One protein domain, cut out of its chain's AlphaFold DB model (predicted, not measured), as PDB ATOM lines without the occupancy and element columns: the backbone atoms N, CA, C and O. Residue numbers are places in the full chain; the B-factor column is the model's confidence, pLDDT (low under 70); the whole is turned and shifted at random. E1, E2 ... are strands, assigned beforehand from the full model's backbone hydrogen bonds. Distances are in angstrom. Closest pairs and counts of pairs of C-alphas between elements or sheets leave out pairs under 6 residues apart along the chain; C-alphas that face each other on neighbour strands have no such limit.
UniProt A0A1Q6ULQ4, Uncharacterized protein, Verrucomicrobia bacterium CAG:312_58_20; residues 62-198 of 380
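This is residues 62 to 198 of the 380 residues of an uncharacterized protein of Verrucomicrobia bacterium CAG:312_58_20 (UniProt A0A1Q6ULQ4). The chain is wound in stacked turns, a solenoid of roughly triangular cross-section built from two parallel sheets. One side is the sheet E1 E4 E6 E8 E10; the other two sides are made by the second sheet, E3 E5 E7 E9 E11, folded sharply at the bends in E7, E9 and E11, with E2 and residues 114 to 115 in line with the stretches before those bends. The turns run E1 to E3, E4 to E5, E6 to E7, E8 to E9 and E10 to E11, each stacked on the one before. The printed part has 137 residues with no named helix and eleven named strands, E1 to E11 in order along the chain; the class is all strand, and both sheets are all parallel. The whole is compact, with a radius of gyration of the C-alphas of 13.8 A, and its outline is rounded, with spans of 40 by 32 by 26 A.

In the sheet of E3, E5, E7, E9 and E11, E3 is residues 86 to 89 and E5 is residues 119 to 122. E7, residues 140 to 149, is 20.1 A long from first to last C-alpha; E9, residues 164 to 172, is 18.4 A. E11, residues 184 to 194, is the longest strand by residues, spans 17.7 A, and ends at C-alpha 194 at (193.006, 185.591, 145.206). In the sheet of E1, E4, E6, E8 and E10, E1 is residues 67 to 73, 19.9 A long, and begins at C-alpha 67 at (188.880, 205.799, 163.180). E4, residues 96 to 102, is 20.1 A; E6, residues 126 to 132, is 19.8 A; E8, residues 152 to 157, is 16.0 A. E10 is residues 177 to 179, and E2 is residues 81 to 83.

The sheet E3 E5 E7 E9 E11 is twisted, with C-alphas up to 7.6 A off its best plane; E3 and E11 are its edge strands. E7 bends by 82 degrees at residue 146, E9 by 90 degrees at residue 169 and E11 by 119 degrees at residue 189. Between E3 and E5, N 87 and O 119 are within hydrogen-bond range at 2.9 A; between E5 and E7, N 122 and O 148 at 2.8 A. E7 and E9 are parallel at 6 degrees, with N 166 and O 142 at 2.8 A; E9 and E11 are parallel at 12 degrees, with N 172 and O 193 at 2.8 A. In the sheet E1 E4 E6 E8 E10 the edge strands are E1 and E10. Its pairs within range include N 71 and O 99 of E1 and E4, 2.7 A, N 100 and O 129 of E4 and E6, 2.8 A, N 156 and O 130 of E6 and E8, 2.8 A, and N 153 and O 177 of E8 and E10, 2.9 A. The two sheets form a sandwich, two sheets face to face, with 33 pairs of C-alphas within 10 A. E2 pairs with no named strand, but its residues 81 to 82 pair with residues 114 to 115, parallel. Residues 62 to 63 pair with residues 88 to 89 of E3, also parallel.

The two C-alphas farthest apart, those of Asp 93 and Thr 107, are 40.7 A apart. The printed part has no cut from residue 62 to residue 198. The link from E4 to E5, residues 103 to 118, is long; the links E2 to E3, E5 to E6, E7 to E8, E9 to E10 and E10 to E11 are tight. The mean pLDDT of the printed part is 95.3, and no printed residue is under 70.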
ATOM      1  N   ASN A  62     189.118 208.326 153.997       98.44
ATOM      2  CA  ASN A  62     190.172 207.593 154.687       98.44
ATOM      3  C   ASN A  62     189.765 207.343 156.141       98.44
ATOM      4  O   ASN A  62     189.683 208.273 156.934       98.44
ATOM      5  N   ILE A  63     189.547 206.089 156.523       98.31
ATOM      6  CA  ILE A  63     189.280 205.685 157.906       98.31
ATOM      7  C   ILE A  63     190.580 205.127 158.480       98.31
ATOM      8  O   ILE A  63     191.016 204.046 158.090       98.31
ATOM      9  N   SER A  64     191.234 205.863 159.377       96.50
ATOM     10  CA  SER A  64     192.583 205.526 159.851       96.50
ATOM     11  C   SER A  64     192.830 205.984 161.291       96.50
ATOM     12  O   SER A  64     191.990 206.640 161.897       96.50
ATOM     13  N   GLY A  65     193.971 205.630 161.884       94.50
ATOM     14  CA  GLY A  65     194.364 206.082 163.224       94.50
ATOM     15  C   GLY A  65     193.477 205.557 164.356       94.50
ATOM     16  O   GLY A  65     193.444 206.163 165.423       94.50
ATOM     17  N   GLY A  66     192.759 204.453 164.128       94.12
ATOM     18  CA  GLY A  66     191.709 203.946 165.013       94.12
ATOM     19  C   GLY A  66     190.319 204.513 164.716       94.12
ATOM     20  O   GLY A  66     189.401 204.283 165.500       94.12
ATOM     21  N   GLY A  67     190.156 205.243 163.606       96.94
ATOM     22  CA  GLY A  67     188.880 205.799 163.180       96.94
ATOM     23  C   GLY A  67     187.817 204.729 162.922       96.94
ATOM     24  O   GLY A  67     188.120 203.620 162.468       96.94
ATOM     25  N   ILE A  68     186.564 205.074 163.212       98.00
ATOM     26  CA  ILE A  68     185.404 204.191 163.069       98.00
ATOM     27  C   ILE A  68     184.284 204.957 162.371       98.00
ATOM     28  O   ILE A  68     183.798 205.951 162.906       98.00
ATOM     29  N   LEU A  69     183.836 204.471 161.215       97.94
ATOM     30  CA  LEU A  69     182.580 204.911 160.613       97.94
ATOM     31  C   LEU A  69     181.509 203.850 160.847       97.94
ATOM     32  O   LEU A  69     181.693 202.697 160.462       97.94
ATOM     33  N   THR A  70     180.372 204.250 161.411       97.31
ATOM     34  CA  THR A  70     179.180 203.400 161.497       97.31
ATOM     35  C   THR A  70     178.120 203.871 160.506       97.31
ATOM     36  O   THR A  70     177.654 205.005 160.564       97.31
ATOM     37  N   VAL A  71     177.703 202.992 159.602       97.38
ATOM     38  CA  VAL A  71     176.586 203.195 158.680       97.38
ATOM     39  C   VAL A  71     175.369 202.492 159.259       97.38
ATOM     40  O   VAL A  71     175.313 201.262 159.275       97.38
ATOM     41  N   THR A  72     174.389 203.266 159.714       95.75
ATOM     42  CA  THR A  72     173.168 202.731 160.323       95.75
ATOM     43  C   THR A  72     172.005 202.800 159.347       95.75
ATOM     44  O   THR A  72     171.708 203.864 158.801       95.75
ATOM     45  N   TYR A  73     171.284 201.693 159.183       95.44
ATOM     46  CA  TYR A  73     170.063 201.635 158.380       95.44
ATOM     47  C   TYR A  73     168.907 200.978 159.145       95.44
ATOM     48  O   TYR A  73     169.083 200.373 160.198       95.44
ATOM     49  N   GLY A  74     167.688 201.155 158.635       93.94
ATOM     50  CA  GLY A  74     166.466 200.522 159.158       93.94
ATOM     51  C   GLY A  74     165.428 200.235 158.071       93.94
ATOM     52  O   GLY A  74     164.264 199.984 158.368       93.94
ATOM     53  N   GLN A  75     165.855 200.323 156.809       91.81
ATOM     54  CA  GLN A  75     165.080 200.082 155.596       91.81
ATOM     55  C   GLN A  75     166.042 199.868 154.413       91.81
ATOM     56  O   GLN A  75     167.205 200.264 154.498       91.81
ATOM     57  N   ASN A  76     165.561 199.287 153.310       93.75
ATOM     58  CA  ASN A  76     166.310 199.162 152.049       93.75
ATOM     59  C   ASN A  76     165.434 199.443 150.805       93.75
ATOM     60  O   ASN A  76     165.522 198.773 149.776       93.75
ATOM     61  N   ASN A  77     164.568 200.452 150.896       92.12
ATOM     62  CA  ASN A  77     163.864 201.042 149.752       92.12
ATOM     63  C   ASN A  77     164.844 201.775 148.816       92.12
ATOM     64  O   ASN A  77     164.608 201.878 147.616       92.12
ATOM     65  N   TRP A  78     165.934 202.296 149.383       91.44
ATOM     66  CA  TRP A  78     167.065 202.920 148.701       91.44
ATOM     67  C   TRP A  78     168.360 202.612 149.456       91.44
ATOM     68  O   TRP A  78     168.335 202.234 150.631       91.44
ATOM     69  N   THR A  79     169.490 202.808 148.781       95.12
ATOM     70  CA  THR A  79     170.827 202.592 149.337       95.12
ATOM     71  C   THR A  79     171.137 203.575 150.466       95.12
ATOM     72  O   THR A  79     170.877 204.771 150.335       95.12
ATOM     73  N   THR A  80     171.698 203.087 151.577       96.69
ATOM     74  CA  THR A  80     172.095 203.924 152.727       96.69
ATOM     75  C   THR A  80     173.501 204.491 152.555       96.69
ATOM     76  O   THR A  80     173.717 205.663 152.845       96.69
ATOM     77  N   LEU A  81     174.444 203.702 152.035       97.62
ATOM     78  CA  LEU A  81     175.770 204.180 151.632       97.62
ATOM     79  C   LEU A  81     175.989 203.910 150.144       97.62
ATOM     80  O   LEU A  81     176.074 202.750 149.736       97.62
ATOM     81  N   THR A  82     176.117 204.975 149.357       97.94
ATOM     82  CA  THR A  82     176.518 204.876 147.952       97.94
ATOM     83  C   THR A  82     177.986 205.252 147.809       97.94
ATOM     84  O   THR A  82     178.354 206.372 148.150       97.94
ATOM     85  N   ASN A  83     178.815 204.349 147.287       98.38
ATOM     86  CA  ASN A  83     180.230 204.614 147.021       98.38
ATOM     87  C   ASN A  83     180.535 204.571 145.521       98.38
ATOM     88  O   ASN A  83     180.583 203.493 144.930       98.38
ATOM     89  N   ASN A  84     180.793 205.734 144.931       98.38
ATOM     90  CA  ASN A  84     181.293 205.872 143.563       98.38
ATOM     91  C   ASN A  84     182.763 206.326 143.515       98.38
ATOM     92  O   ASN A  84     183.383 206.220 142.460       98.38
ATOM     93  N   GLY A  85     183.317 206.792 144.639       98.56
ATOM     94  CA  GLY A  85     184.714 207.201 144.789       98.56
ATOM     95  C   GLY A  85     185.582 206.115 145.422       98.56
ATOM     96  O   GLY A  85     185.575 204.959 144.987       98.56
ATOM     97  N   VAL A  86     186.349 206.484 146.450       98.81
ATOM     98  CA  VAL A  86     187.273 205.582 147.155       98.81
ATOM     99  C   VAL A  86     187.023 205.608 148.661       98.81
ATOM    100  O   VAL A  86     186.977 206.671 149.274       98.81
ATOM    101  N   ILE A  87     186.931 204.429 149.276       98.81
ATOM    102  CA  ILE A  87     186.980 204.253 150.730       98.81
ATOM    103  C   ILE A  87     188.252 203.480 151.069       98.81
ATOM    104  O   ILE A  87     188.424 202.349 150.622       98.81
ATOM    105  N   ASN A  88     189.118 204.063 151.888       98.81
ATOM    106  CA  ASN A  88     190.292 203.407 152.449       98.81
ATOM    107  C   ASN A  88     190.023 203.087 153.922       98.81
ATOM    108  O   ASN A  88     189.705 203.977 154.707       98.81
ATOM    109  N   ILE A  89     190.144 201.819 154.303       98.75
ATOM    110  CA  ILE A  89     189.866 201.326 155.652       98.75
ATOM    111  C   ILE A  89     191.161 200.763 156.217       98.75
ATOM    112  O   ILE A  89     191.589 199.670 155.853       98.75
ATOM    113  N   GLY A  90     191.776 201.520 157.116       98.25
ATOM    114  CA  GLY A  90     193.056 201.182 157.713       98.25
ATOM    115  C   GLY A  90     194.211 201.122 156.708       98.25
ATOM    116  O   GLY A  90     194.068 201.303 155.501       98.25
ATOM    117  N   ALA A  91     195.392 200.858 157.245       96.44
ATOM    118  CA  ALA A  91     196.635 200.636 156.524       96.44
ATOM    119  C   ALA A  91     197.439 199.542 157.243       96.44
ATOM    120  O   ALA A  91     196.940 198.888 158.159       96.44
ATOM    121  N   LYS A  92     198.694 199.334 156.840       94.81
ATOM    122  CA  LYS A  92     199.577 198.340 157.464       94.81
ATOM    123  C   LYS A  92     199.847 198.599 158.951       94.81
ATOM    124  O   LYS A  92     200.003 197.665 159.726       94.81
ATOM    125  N   ASP A  93     199.925 199.866 159.330       93.81
ATOM    126  CA  ASP A  93     200.336 200.351 160.650       93.81
ATOM    127  C   ASP A  93     199.290 201.276 161.297       93.81
ATOM    128  O   ASP A  93     199.560 201.944 162.295       93.81
ATOM    129  N   SER A  94     198.084 201.322 160.730       96.38
ATOM    130  CA  SER A  94     197.036 202.253 161.127       96.38
ATOM    131  C   SER A  94     195.684 201.559 161.069       96.38
ATOM    132  O   SER A  94     195.222 201.181 159.997       96.38
ATOM    133  N   ALA A  95     195.051 201.368 162.224       97.31
ATOM    134  CA  ALA A  95     193.741 200.735 162.280       97.31
ATOM    135  C   ALA A  95     192.665 201.636 161.660       97.31
ATOM    136  O   ALA A  95     192.711 202.859 161.792       97.31
ATOM    137  N   GLY A  96     191.674 201.024 161.026       98.50
ATOM    138  CA  GLY A  96     190.482 201.704 160.534       98.50
ATOM    139  C   GLY A  96     189.320 200.730 160.485       98.50
ATOM    140  O   GLY A  96     189.515 199.532 160.264       98.50
ATOM    141  N   THR A  97     188.110 201.206 160.749       98.75
ATOM    142  CA  THR A  97     186.947 200.324 160.842       98.75
ATOM    143  C   THR A  97     185.710 200.951 160.209       98.75
ATOM    144  O   THR A  97     185.326 202.067 160.543       98.75
ATOM    145  N   LEU A  98     185.067 200.208 159.311       98.75
ATOM    146  CA  LEU A  98     183.746 200.523 158.777       98.75
ATOM    147  C   LEU A  98     182.758 199.466 159.268       98.75
ATOM    148  O   LEU A  98     182.919 198.281 158.984       98.75
ATOM    149  N   ILE A  99     181.737 199.898 160.000       98.50
ATOM    150  CA  ILE A  99     180.653 199.048 160.490       98.50
ATOM    151  C   ILE A  99     179.388 199.421 159.735       98.50
ATOM    152  O   ILE A  99     179.025 200.589 159.669       98.50
ATOM    153  N   VAL A 100     178.701 198.430 159.191       97.69
ATOM    154  CA  VAL A 100     177.392 198.572 158.562       97.69
ATOM    155  C   VAL A 100     176.411 197.769 159.403       97.69
ATOM    156  O   VAL A 100     176.521 196.547 159.483       97.69
ATOM    157  N   ASP A 101     175.492 198.459 160.072       95.69
ATOM    158  CA  ASP A 101     174.624 197.863 161.087       95.69
ATOM    159  C   ASP A 101     173.156 198.251 160.894       95.69
ATOM    160  O   ASP A 101     172.815 199.396 160.580       95.69
ATOM    161  N   SER A 102     172.277 197.282 161.139       95.19
ATOM    162  CA  SER A 102     170.863 197.547 161.380       95.19
ATOM    163  C   SER A 102     170.467 196.972 162.730       95.19
ATOM    164  O   SER A 102     170.337 195.749 162.858       95.19
ATOM    165  N   PRO A 103     170.187 197.828 163.726       91.56
ATOM    166  CA  PRO A 103     169.880 197.370 165.076       91.56
ATOM    167  C   PRO A 103     168.516 196.674 165.172       91.56
ATOM    168  O   PRO A 103     168.255 195.961 166.138       91.56
ATOM    169  N   ASN A 104     167.633 196.879 164.190       92.31
ATOM    170  CA  ASN A 104     166.286 196.315 164.163       92.31
ATOM    171  C   ASN A 104     166.012 195.604 162.836       92.31
ATOM    172  O   ASN A 104     166.512 196.009 161.786       92.31
ATOM    173  N   SER A 105     165.164 194.577 162.870       93.19
ATOM    174  CA  SER A 105     164.615 193.971 161.656       93.19
ATOM    175  C   SER A 105     163.540 194.847 161.022       93.19
ATOM    176  O   SER A 105     162.773 195.501 161.729       93.19
ATOM    177  N   PHE A 106     163.414 194.775 159.703       93.06
ATOM    178  CA  PHE A 106     162.366 195.446 158.935       93.06
ATOM    179  C   PHE A 106     161.947 194.583 157.742       93.06
ATOM    180  O   PHE A 106     162.589 193.581 157.444       93.06
ATOM    181  N   THR A 107     160.866 194.951 157.056       93.38
ATOM    182  CA  THR A 107     160.429 194.248 155.840       93.38
ATOM    183  C   THR A 107     161.372 194.563 154.675       93.38
ATOM    184  O   THR A 107     161.465 195.738 154.306       93.38
ATOM    185  N   PRO A 108     162.036 193.561 154.065       93.00
ATOM    186  CA  PRO A 108     162.928 193.794 152.939       93.00
ATOM    187  C   PRO A 108     162.231 194.365 151.705       93.00
ATOM    188  O   PRO A 108     161.124 193.971 151.338       93.00
ATOM    189  N   TRP A 109     162.960 195.240 151.033       91.94
ATOM    190  CA  TRP A 109     162.764 195.711 149.670       91.94
ATOM    191  C   TRP A 109     163.942 195.260 148.799       91.94
ATOM    192  O   TRP A 109     164.689 194.364 149.182       91.94
ATOM    193  N   TRP A 110     164.104 195.843 147.612       92.00
ATOM    194  CA  TRP A 110     165.031 195.342 146.593       92.00
ATOM    195  C   TRP A 110     166.340 196.130 146.462       92.00
ATOM    196  O   TRP A 110     167.203 195.710 145.692       92.00
ATOM    197  N   ALA A 111     166.516 197.253 147.172       93.88
ATOM    198  CA  ALA A 111     167.761 198.015 147.089       93.88
ATOM    199  C   ALA A 111     168.842 197.411 147.996       93.88
ATOM    200  O   ALA A 111     168.561 196.939 149.099       93.88
ATOM    201  N   ALA A 112     170.094 197.472 147.549       95.69
ATOM    202  CA  ALA A 112     171.231 197.161 148.404       95.69
ATOM    203  C   ALA A 112     171.366 198.226 149.504       95.69
ATOM    204  O   ALA A 112     171.128 199.402 149.250       95.69
ATOM    205  N   VAL A 113     171.760 197.846 150.722       96.56
ATOM    206  CA  VAL A 113     171.990 198.804 151.824       96.56
ATOM    207  C   VAL A 113     173.290 199.581 151.623       96.56
ATOM    208  O   VAL A 113     173.359 200.771 151.936       96.56
ATOM    209  N   VAL A 114     174.281 198.924 151.020       97.38
ATOM    210  CA  VAL A 114     175.531 199.506 150.524       97.38
ATOM    211  C   VAL A 114     175.639 199.165 149.047       97.38
ATOM    212  O   VAL A 114     175.441 198.007 148.675       97.38
ATOM    213  N   GLY A 115     175.925 200.156 148.210       97.00
ATOM    214  CA  GLY A 115     175.985 199.974 146.763       97.00
ATOM    215  C   GLY A 115     176.920 200.960 146.080       97.00
ATOM    216  O   GLY A 115     177.194 202.031 146.615       97.00
ATOM    217  N   GLY A 116     177.370 200.633 144.875       95.94
ATOM    218  CA  GLY A 116     178.106 201.561 144.017       95.94
ATOM    219  C   GLY A 116     179.308 200.924 143.332       95.94
ATOM    220  O   GLY A 116     179.774 199.849 143.711       95.94
ATOM    221  N   SER A 117     179.791 201.591 142.286       95.94
ATOM    222  CA  SER A 117     180.891 201.116 141.437       95.94
ATOM    223  C   SER A 117     182.278 201.547 141.922       95.94
ATOM    224  O   SER A 117     183.271 201.249 141.259       95.94
ATOM    225  N   GLY A 118     182.352 202.270 143.041       98.12
ATOM    226  CA  GLY A 118     183.591 202.783 143.609       98.12
ATOM    227  C   GLY A 118     184.528 201.692 144.123       98.12
ATOM    228  O   GLY A 118     184.289 200.487 143.983       98.12
ATOM    229  N   THR A 119     185.622 202.137 144.731       98.69
ATOM    230  CA  THR A 119     186.668 201.271 145.282       98.69
ATOM    231  C   THR A 119     186.614 201.255 146.803       98.69
ATOM    232  O   THR A 119     186.429 202.293 147.437       98.69
ATOM    233  N   VAL A 120     186.794 200.076 147.390       98.81
ATOM    234  CA  VAL A 120     186.989 199.878 148.825       98.81
ATOM    235  C   VAL A 120     188.321 199.165 149.033       98.81
ATOM    236  O   VAL A 120     188.469 197.997 148.680       98.81
ATOM    237  N   ASN A 121     189.288 199.866 149.614       98.75
ATOM    238  CA  ASN A 121     190.586 199.316 149.984       98.75
ATOM    239  C   ASN A 121     190.592 199.030 151.484       98.75
ATOM    240  O   ASN A 121     190.299 199.914 152.287       98.75
ATOM    241  N   ILE A 122     190.944 197.812 151.874       98.62
ATOM    242  CA  ILE A 122     190.995 197.380 153.270       98.62
ATOM    243  C   ILE A 122     192.441 197.005 153.569       98.62
ATOM    244  O   ILE A 122     192.901 195.938 153.167       98.62
ATOM    245  N   GLY A 123     193.174 197.893 154.244       98.25
ATOM    246  CA  GLY A 123     194.570 197.670 154.627       98.25
ATOM    247  C   GLY A 123     194.725 196.543 155.654       98.25
ATOM    248  O   GLY A 123     193.739 196.077 156.207       98.25
ATOM    249  N   GLU A 124     195.958 196.113 155.948       97.19
ATOM    250  CA  GLU A 124     196.212 194.957 156.840       97.19
ATOM    251  C   GLU A 124     195.597 195.115 158.250       97.19
ATOM    252  O   GLU A 124     195.185 194.126 158.848       97.19
ATOM    253  N   MET A 125     195.485 196.345 158.778       97.69
ATOM    254  CA  MET A 125     194.781 196.649 160.040       97.69
ATOM    255  C   MET A 125     193.362 197.217 159.836       97.69
ATOM    256  O   MET A 125     192.777 197.807 160.747       97.69
ATOM    257  N   GLY A 126     192.824 197.099 158.627       98.50
ATOM    258  CA  GLY A 126     191.482 197.523 158.255       98.50
ATOM    259  C   GLY A 126     190.434 196.449 158.524       98.50
ATOM    260  O   GLY A 126     190.670 195.265 158.285       98.50
ATOM    261  N   SER A 127     189.247 196.872 158.963       98.38
ATOM    262  CA  SER A 127     188.097 195.982 159.141       98.38
ATOM    263  C   SER A 127     186.823 196.567 158.542       98.38
ATOM    264  O   SER A 127     186.414 197.674 158.894       98.38
ATOM    265  N   LEU A 128     186.165 195.794 157.680       98.62
ATOM    266  CA  LEU A 128     184.809 196.040 157.203       98.62
ATOM    267  C   LEU A 128     183.869 194.994 157.807       98.62
ATOM    268  O   LEU A 128     184.023 193.795 157.580       98.62
ATOM    269  N   THR A 129     182.875 195.440 158.566       98.25
ATOM    270  CA  THR A 129     181.945 194.547 159.257       98.25
ATOM    271  C   THR A 129     180.505 194.876 158.902       98.25
ATOM    272  O   THR A 129     180.069 196.008 159.075       98.25
ATOM    273  N   PHE A 130     179.752 193.870 158.466       97.44
ATOM    274  CA  PHE A 130     178.298 193.926 158.350       97.44
ATOM    275  C   PHE A 130     177.696 193.150 159.516       97.44
ATOM    276  O   PHE A 130     178.047 191.990 159.724       97.44
ATOM    277  N   THR A 131     176.818 193.772 160.294       95.81
ATOM    278  CA  THR A 131     176.254 193.172 161.511       95.81
ATOM    279  C   THR A 131     174.786 193.554 161.702       95.81
ATOM    280  O   THR A 131     174.237 194.382 160.973       95.81
ATOM    281  N   GLY A 132     174.124 192.893 162.650       94.62
ATOM    282  CA  GLY A 132     172.714 193.120 162.942       94.62
ATOM    283  C   GLY A 132     171.809 192.509 161.876       94.62
ATOM    284  O   GLY A 132     172.075 191.422 161.355       94.62
ATOM    285  N   TYR A 133     170.700 193.175 161.570       95.00
ATOM    286  CA  TYR A 133     169.745 192.682 160.586       95.00
ATOM    287  C   TYR A 133     170.198 192.971 159.151       95.00
ATOM    288  O   TYR A 133     170.235 194.121 158.720       95.00
ATOM    289  N   ILE A 134     170.445 191.930 158.357       94.94
ATOM    290  CA  ILE A 134     170.667 192.066 156.913       94.94
ATOM    291  C   ILE A 134     169.366 191.703 156.184       94.94
ATOM    292  O   ILE A 134     168.815 190.633 156.454       94.94
ATOM    293  N   PRO A 135     168.856 192.556 155.272       93.19
ATOM    294  CA  PRO A 135     167.672 192.246 154.478       93.19
ATOM    295  C   PRO A 135     167.821 190.900 153.770       93.19
ATOM    296  O   PRO A 135     168.794 190.699 153.049       93.19
ATOM    297  N   SER A 136     166.868 189.990 153.965       93.06
ATOM    298  CA  SER A 136     166.889 188.657 153.350       93.06
ATOM    299  C   SER A 136     165.862 188.573 152.223       93.06
ATOM    300  O   SER A 136     164.657 188.645 152.468       93.06
ATOM    301  N   TYR A 137     166.336 188.464 150.986       92.44
ATOM    302  CA  TYR A 137     165.541 188.274 149.775       92.44
ATOM    303  C   TYR A 137     166.426 187.696 148.668       92.44
ATOM    304  O   TYR A 137     167.648 187.710 148.755       92.44
ATOM    305  N   TRP A 138     165.820 187.218 147.582       90.62
ATOM    306  CA  TRP A 138     166.568 186.709 146.431       90.62
ATOM    307  C   TRP A 138     167.162 187.848 145.585       90.62
ATOM    308  O   TRP A 138     166.721 188.131 144.472       90.62
ATOM    309  N   GLY A 139     168.150 188.551 146.132       92.62
ATOM    310  CA  GLY A 139     168.766 189.699 145.483       92.62
ATOM    311  C   GLY A 139     169.987 190.221 146.230       92.62
ATOM    312  O   GLY A 139     170.464 189.628 147.195       92.62
ATOM    313  N   VAL A 140     170.547 191.314 145.728       95.19
ATOM    314  CA  VAL A 140     171.805 191.866 146.235       95.19
ATOM    315  C   VAL A 140     171.505 192.848 147.360       95.19
ATOM    316  O   VAL A 140     170.865 193.869 147.109       95.19
ATOM    317  N   SER A 141     171.971 192.560 148.577       96.00
ATOM    318  CA  SER A 141     171.868 193.499 149.707       96.00
ATOM    319  C   SER A 141     173.141 194.306 149.918       96.00
ATOM    320  O   SER A 141     173.079 195.380 150.508       96.00
ATOM    321  N   VAL A 142     174.281 193.833 149.414       96.94
ATOM    322  CA  VAL A 142     175.549 194.568 149.436       96.94
ATOM    323  C   VAL A 142     176.162 194.495 148.051       96.94
ATOM    324  O   VAL A 142     176.318 193.401 147.517       96.94
ATOM    325  N   HIS A 143     176.511 195.637 147.470       97.19
ATOM    326  CA  HIS A 143     177.226 195.717 146.200       97.19
ATOM    327  C   HIS A 143     178.451 196.612 146.342       97.19
ATOM    328  O   HIS A 143     178.343 197.767 146.744       97.19
ATOM    329  N   ILE A 144     179.614 196.065 146.003       97.81
ATOM    330  CA  ILE A 144     180.875 196.797 145.919       97.81
ATOM    331  C   ILE A 144     181.451 196.573 144.521       97.81
ATOM    332  O   ILE A 144     181.636 195.431 144.105       97.81
ATOM    333  N   GLY A 145     181.734 197.654 143.795       97.56
ATOM    334  CA  GLY A 145     182.358 197.571 142.476       97.56
ATOM    335  C   GLY A 145     183.754 196.960 142.549       97.56
ATOM    336  O   GLY A 145     183.994 195.886 142.009       97.56
ATOM    337  N   ASN A 146     184.671 197.619 143.257       98.38
ATOM    338  CA  ASN A 146     186.061 197.177 143.372       98.38
ATOM    339  C   ASN A 146     186.451 197.021 144.841       98.38
ATOM    340  O   ASN A 146     186.248 197.940 145.636       98.38
ATOM    341  N   MET A 147     187.031 195.879 145.202       98.31
ATOM    342  CA  MET A 147     187.520 195.612 146.551       98.31
ATOM    343  C   MET A 147     188.960 195.106 146.520       98.31
ATOM    344  O   MET A 147     189.236 194.081 145.901       98.31
ATOM    345  N   ASP A 148     189.856 195.785 147.236       98.12
ATOM    346  CA  ASP A 148     191.218 195.316 147.509       98.12
ATOM    347  C   ASP A 148     191.363 195.012 149.002       98.12
ATOM    348  O   ASP A 148     191.280 195.903 149.849       98.12
ATOM    349  N   LEU A 149     191.529 193.735 149.334       97.81
ATOM    350  CA  LEU A 149     191.406 193.200 150.681       97.81
ATOM    351  C   LEU A 149     192.747 192.667 151.186       97.81
ATOM    352  O   LEU A 149     193.159 191.563 150.840       97.81
ATOM    353  N   ALA A 150     193.404 193.438 152.050       97.50
ATOM    354  CA  ALA A 150     194.552 193.011 152.851       97.50
ATOM    355  C   ALA A 150     194.209 192.783 154.333       97.50
ATOM    356  O   ALA A 150     194.923 192.037 154.999       97.50
ATOM    357  N   GLY A 151     193.147 193.417 154.838       96.94
ATOM    358  CA  GLY A 151     192.600 193.210 156.184       96.94
ATOM    359  C   GLY A 151     191.427 192.232 156.200       96.94
ATOM    360  O   GLY A 151     191.476 191.181 155.562       96.94
ATOM    361  N   SER A 152     190.350 192.565 156.915       96.81
ATOM    362  CA  SER A 152     189.209 191.656 157.097       96.81
ATOM    363  C   SER A 152     187.870 192.218 156.623       96.81
ATOM    364  O   SER A 152     187.514 193.357 156.928       96.81
ATOM    365  N   VAL A 153     187.084 191.361 155.967       98.12
ATOM    366  CA  VAL A 153     185.635 191.505 155.797       98.12
ATOM    367  C   VAL A 153     184.943 190.446 156.646       98.12
ATOM    368  O   VAL A 153     185.297 189.267 156.583       98.12
ATOM    369  N   SER A 154     183.944 190.853 157.427       96.81
ATOM    370  CA  SER A 154     183.126 189.935 158.226       96.81
ATOM    371  C   SER A 154     181.648 190.283 158.123       96.81
ATOM    372  O   SER A 154     181.260 191.433 158.320       96.81
ATOM    373  N   VAL A 155     180.815 189.285 157.850       96.88
ATOM    374  CA  VAL A 155     179.357 189.430 157.790       96.88
ATOM    375  C   VAL A 155     178.734 188.555 158.873       96.88
ATOM    376  O   VAL A 155     178.770 187.328 158.814       96.88
ATOM    377  N   ILE A 156     178.172 189.206 159.886       95.31
ATOM    378  CA  ILE A 156     177.701 188.594 161.130       95.31
ATOM    379  C   ILE A 156     176.218 188.951 161.310       95.31
ATOM    380  O   ILE A 156     175.872 189.823 162.113       95.31
ATOM    381  N   PRO A 157     175.314 188.340 160.526       93.12
ATOM    382  CA  PRO A 157     173.905 188.680 160.597       93.12
ATOM    383  C   PRO A 157     173.266 188.118 161.871       93.12
ATOM    384  O   PRO A 157     173.654 187.069 162.384       93.12
ATOM    385  N   SER A 158     172.217 188.781 162.355       92.06
ATOM    386  CA  SER A 158     171.436 188.333 163.515       92.06
ATOM    387  C   SER A 158     170.600 187.069 163.249       92.06
ATOM    388  O   SER A 158     170.047 186.491 164.182       92.06
ATOM    389  N   ALA A 159     170.454 186.667 161.983       88.19
ATOM    390  CA  ALA A 159     169.720 185.490 161.516       88.19
ATOM    391  C   ALA A 159     170.270 185.022 160.151       88.19
ATOM    392  O   ALA A 159     171.149 185.665 159.586       88.19
ATOM    393  N   GLY A 160     169.757 183.912 159.608       84.56
ATOM    394  CA  GLY A 160     170.104 183.467 158.249       84.56
ATOM    395  C   GLY A 160     169.708 184.490 157.175       84.56
ATOM    396  O   GLY A 160     168.695 185.175 157.320       84.56
ATOM    397  N   VAL A 161     170.512 184.586 156.111       91.50
ATOM    398  CA  VAL A 161     170.364 185.573 155.029       91.50
ATOM    399  C   VAL A 161     170.428 184.861 153.681       91.50
ATOM    400  O   VAL A 161     171.444 184.253 153.366       91.50
ATOM    401  N   ASP A 162     169.379 184.995 152.870       90.50
ATOM    402  CA  ASP A 162     169.302 184.417 151.515       90.50
ATOM    403  C   ASP A 162     169.778 185.394 150.419       90.50
ATOM    404  O   ASP A 162     169.782 185.072 149.228       90.50
ATOM    405  N   SER A 163     170.176 186.601 150.821       94.50
ATOM    406  CA  SER A 163     170.675 187.657 149.941       94.50
ATOM    407  C   SER A 163     172.145 187.487 149.569       94.50
ATOM    408  O   SER A 163     172.900 186.716 150.169       94.50
ATOM    409  N   TYR A 164     172.570 188.293 148.596       96.06
ATOM    410  CA  TYR A 164     173.919 188.274 148.049       96.06
ATOM    411  C   TYR A 164     174.757 189.488 148.448       96.06
ATOM    412  O   TYR A 164     174.300 190.635 148.374       96.06
ATOM    413  N   PHE A 165     176.008 189.217 148.807       97.38
ATOM    414  CA  PHE A 165     177.103 190.171 148.812       97.38
ATOM    415  C   PHE A 165     177.787 190.090 147.449       97.38
ATOM    416  O   PHE A 165     178.448 189.106 147.117       97.38
ATOM    417  N   ARG A 166     177.588 191.115 146.629       96.69
ATOM    418  CA  ARG A 166     178.155 191.216 145.292       96.69
ATOM    419  C   ARG A 166     179.454 192.012 145.306       96.69
ATOM    420  O   ARG A 166     179.462 193.150 145.774       96.69
ATOM    421  N   VAL A 167     180.502 191.437 144.718       97.00
ATOM    422  CA  VAL A 167     181.747 192.146 144.399       97.00
ATOM    423  C   VAL A 167     182.076 191.928 142.928       97.00
ATOM    424  O   VAL A 167     182.203 190.778 142.508       97.00
ATOM    425  N   ASP A 168     182.194 193.004 142.149       96.12
ATOM    426  CA  ASP A 168     182.488 192.873 140.714       96.12
ATOM    427  C   ASP A 168     183.969 192.527 140.501       96.12
ATOM    428  O   ASP A 168     184.285 191.476 139.948       96.12
ATOM    429  N   ASN A 169     184.886 193.347 141.022       97.81
ATOM    430  CA  ASN A 169     186.326 193.081 141.002       97.81
ATOM    431  C   ASN A 169     186.860 192.915 142.425       97.81
ATOM    432  O   ASN A 169     186.734 193.822 143.251       97.81
ATOM    433  N   LEU A 170     187.474 191.769 142.705       97.62
ATOM    434  CA  LEU A 170     187.976 191.424 144.032       97.62
ATOM    435  C   LEU A 170     189.462 191.100 143.960       97.62
ATOM    436  O   LEU A 170     189.877 190.242 143.196       97.62
ATOM    437  N   THR A 171     190.269 191.726 144.804       98.06
ATOM    438  CA  THR A 171     191.623 191.266 145.101       98.06
ATOM    439  C   THR A 171     191.689 190.867 146.565       98.06
ATOM    440  O   THR A 171     191.470 191.703 147.432       98.06
ATOM    441  N   VAL A 172     192.009 189.608 146.858       97.62
ATOM    442  CA  VAL A 172     192.303 189.144 148.221       97.62
ATOM    443  C   VAL A 172     193.805 188.939 148.329       97.62
ATOM    444  O   VAL A 172     194.370 188.046 147.697       97.62
ATOM    445  N   ARG A 173     194.474 189.800 149.095       96.62
ATOM    446  CA  ARG A 173     195.919 189.728 149.344       96.62
ATOM    447  C   ARG A 173     196.242 188.557 150.272       96.62
ATOM    448  O   ARG A 173     195.359 187.976 150.885       96.62
ATOM    449  N   GLU A 174     197.527 188.244 150.417       93.56
ATOM    450  CA  GLU A 174     198.008 187.075 151.176       93.56
ATOM    451  C   GLU A 174     197.433 186.958 152.599       93.56
ATOM    452  O   GLU A 174     197.110 185.856 153.041       93.56
ATOM    453  N   ASN A 175     197.270 188.093 153.288       90.12
ATOM    454  CA  ASN A 175     196.737 188.171 154.654       90.12
ATOM    455  C   ASN A 175     195.254 188.578 154.719       90.12
ATOM    456  O   ASN A 175     194.696 188.652 155.814       90.12
ATOM    457  N   GLY A 176     194.630 188.858 153.572       95.12
ATOM    458  CA  GLY A 176     193.245 189.306 153.505       95.12
ATOM    459  C   GLY A 176     192.274 188.178 153.832       95.12
ATOM    460  O   GLY A 176     192.461 187.060 153.376       95.12
ATOM    461  N   SER A 177     191.216 188.456 154.590       93.69
ATOM    462  CA  SER A 177     190.210 187.451 154.959       93.69
ATOM    463  C   SER A 177     188.814 187.926 154.598       93.69
ATOM    464  O   SER A 177     188.357 188.943 155.124       93.69
ATOM    465  N   PHE A 178     188.113 187.172 153.750       95.88
ATOM    466  CA  PHE A 178     186.705 187.413 153.441       95.88
ATOM    467  C   PHE A 178     185.845 186.320 154.073       95.88
ATOM    468  O   PHE A 178     185.818 185.189 153.586       95.88
ATOM    469  N   ASP A 179     185.101 186.672 155.121       95.19
ATOM    470  CA  ASP A 179     184.092 185.798 155.717       95.19
ATOM    471  C   ASP A 179     182.699 186.418 155.583       95.19
ATOM    472  O   ASP A 179     182.342 187.369 156.285       95.19
ATOM    473  N   SER A 180     181.896 185.889 154.658       92.06
ATOM    474  CA  SER A 180     180.510 186.329 154.487       92.06
ATOM    475  C   SER A 180     179.539 185.641 155.455       92.06
ATOM    476  O   SER A 180     178.329 185.885 155.387       92.06
ATOM    477  N   GLY A 181     180.038 184.791 156.360       84.00
ATOM    478  CA  GLY A 181     179.234 184.092 157.351       84.00
ATOM    479  C   GLY A 181     178.104 183.296 156.698       84.00
ATOM    480  O   GLY A 181     178.334 182.327 155.978       84.00
ATOM    481  N   ALA A 182     176.858 183.701 156.954       84.75
ATOM    482  CA  ALA A 182     175.666 183.062 156.392       84.75
ATOM    483  C   ALA A 182     175.205 183.647 155.043       84.75
ATOM    484  O   ALA A 182     174.317 183.075 154.419       84.75
ATOM    485  N   MET A 183     175.776 184.764 154.591       94.06
ATOM    486  CA  MET A 183     175.363 185.450 153.365       94.06
ATOM    487  C   MET A 183     176.073 184.864 152.141       94.06
ATOM    488  O   MET A 183     177.260 184.543 152.198       94.06
ATOM    489  N   HIS A 184     175.378 184.734 151.014       95.06
ATOM    490  CA  HIS A 184     175.982 184.239 149.776       95.06
ATOM    491  C   HIS A 184     176.841 185.308 149.099       95.06
ATOM    492  O   HIS A 184     176.513 186.491 149.130       95.06
ATOM    493  N   LEU A 185     177.904 184.894 148.416       96.06
ATOM    494  CA  LEU A 185     178.639 185.759 147.501       96.06
ATOM    495  C   LEU A 185     177.995 185.715 146.122       96.06
ATOM    496  O   LEU A 185     177.511 184.667 145.682       96.06
ATOM    497  N   SER A 186     178.021 186.839 145.412       95.25
ATOM    498  CA  SER A 186     177.708 186.848 143.988       95.25
ATOM    499  C   SER A 186     178.710 187.637 143.164       95.25
ATOM    500  O   SER A 186     179.323 188.593 143.635       95.25
ATOM    501  N   ALA A 187     178.824 187.230 141.910       92.12
ATOM    502  CA  ALA A 187     179.566 187.925 140.880       92.12
ATOM    503  C   ALA A 187     178.696 188.036 139.622       92.12
ATOM    504  O   ALA A 187     177.866 187.164 139.331       92.12
ATOM    505  N   GLN A 188     178.877 189.135 138.897       89.31
ATOM    506  CA  GLN A 188     178.292 189.376 137.583       89.31
ATOM    507  C   GLN A 188     179.351 190.074 136.744       89.31
ATOM    508  O   GLN A 188     179.537 191.287 136.855       89.31
ATOM    509  N   ASN A 189     180.027 189.301 135.902       90.00
ATOM    510  CA  ASN A 189     181.300 189.684 135.298       90.00
ATOM    511  C   ASN A 189     182.419 189.933 136.331       90.00
ATOM    512  O   ASN A 189     182.220 189.775 137.537       90.00
ATOM    513  N   GLY A 190     183.581 190.352 135.831       94.50
ATOM    514  CA  GLY A 190     184.675 190.896 136.633       94.50
ATOM    515  C   GLY A 190     185.805 189.906 136.894       94.50
ATOM    516  O   GLY A 190     185.774 188.752 136.456       94.50
ATOM    517  N   VAL A 191     186.845 190.397 137.567       97.56
ATOM    518  CA  VAL A 191     188.075 189.640 137.828       97.56
ATOM    519  C   VAL A 191     188.314 189.532 139.325       97.56
ATOM    520  O   VAL A 191     188.330 190.530 140.046       97.56
ATOM    521  N   TRP A 192     188.484 188.297 139.788       97.62
ATOM    522  CA  TRP A 192     188.824 187.972 141.163       97.62
ATOM    523  C   TRP A 192     190.257 187.443 141.226       97.62
ATOM    524  O   TRP A 192     190.540 186.359 140.729       97.62
ATOM    525  N   ASP A 193     191.159 188.189 141.854       97.81
ATOM    526  CA  ASP A 193     192.544 187.803 142.114       97.81
ATOM    527  C   ASP A 193     192.731 187.410 143.580       97.81
ATOM    528  O   ASP A 193     192.719 188.254 144.473       97.81
ATOM    529  N   ILE A 194     192.927 186.120 143.843       96.94
ATOM    530  CA  ILE A 194     193.006 185.591 145.206       96.94
ATOM    531  C   ILE A 194     194.424 185.067 145.434       96.94
ATOM    532  O   ILE A 194     194.836 184.085 144.820       96.94
ATOM    533  N   TYR A 195     195.186 185.746 146.293       95.38
ATOM    534  CA  TYR A 195     196.583 185.432 146.611       95.38
ATOM    535  C   TYR A 195     196.730 184.610 147.897       95.38
ATOM    536  O   TYR A 195     197.618 183.766 147.976       95.38
ATOM    537  N   GLY A 196     195.867 184.824 148.893       86.00
ATOM    538  CA  GLY A 196     195.903 184.104 150.169       86.00
ATOM    539  C   GLY A 196     194.681 184.385 151.039       86.00
ATOM    540  O   GLY A 196     193.711 184.969 150.562       86.00
ATOM    541  N   GLY A 197     194.705 183.877 152.276       78.12
ATOM    542  CA  GLY A 197     193.660 184.016 153.306       78.12
ATOM    543  C   GLY A 197     192.308 183.340 153.026       78.12
ATOM    544  O   GLY A 197     191.589 183.008 153.966       78.12
ATOM    545  N   GLY A 198     192.026 183.023 151.760       78.81
ATOM    546  CA  GLY A 198     190.857 182.271 151.321       78.81
ATOM    547  C   GLY A 198     189.554 183.064 151.405       78.81
ATOM    548  O   GLY A 198     189.492 184.191 151.899       78.81
TER     549      GLY A 198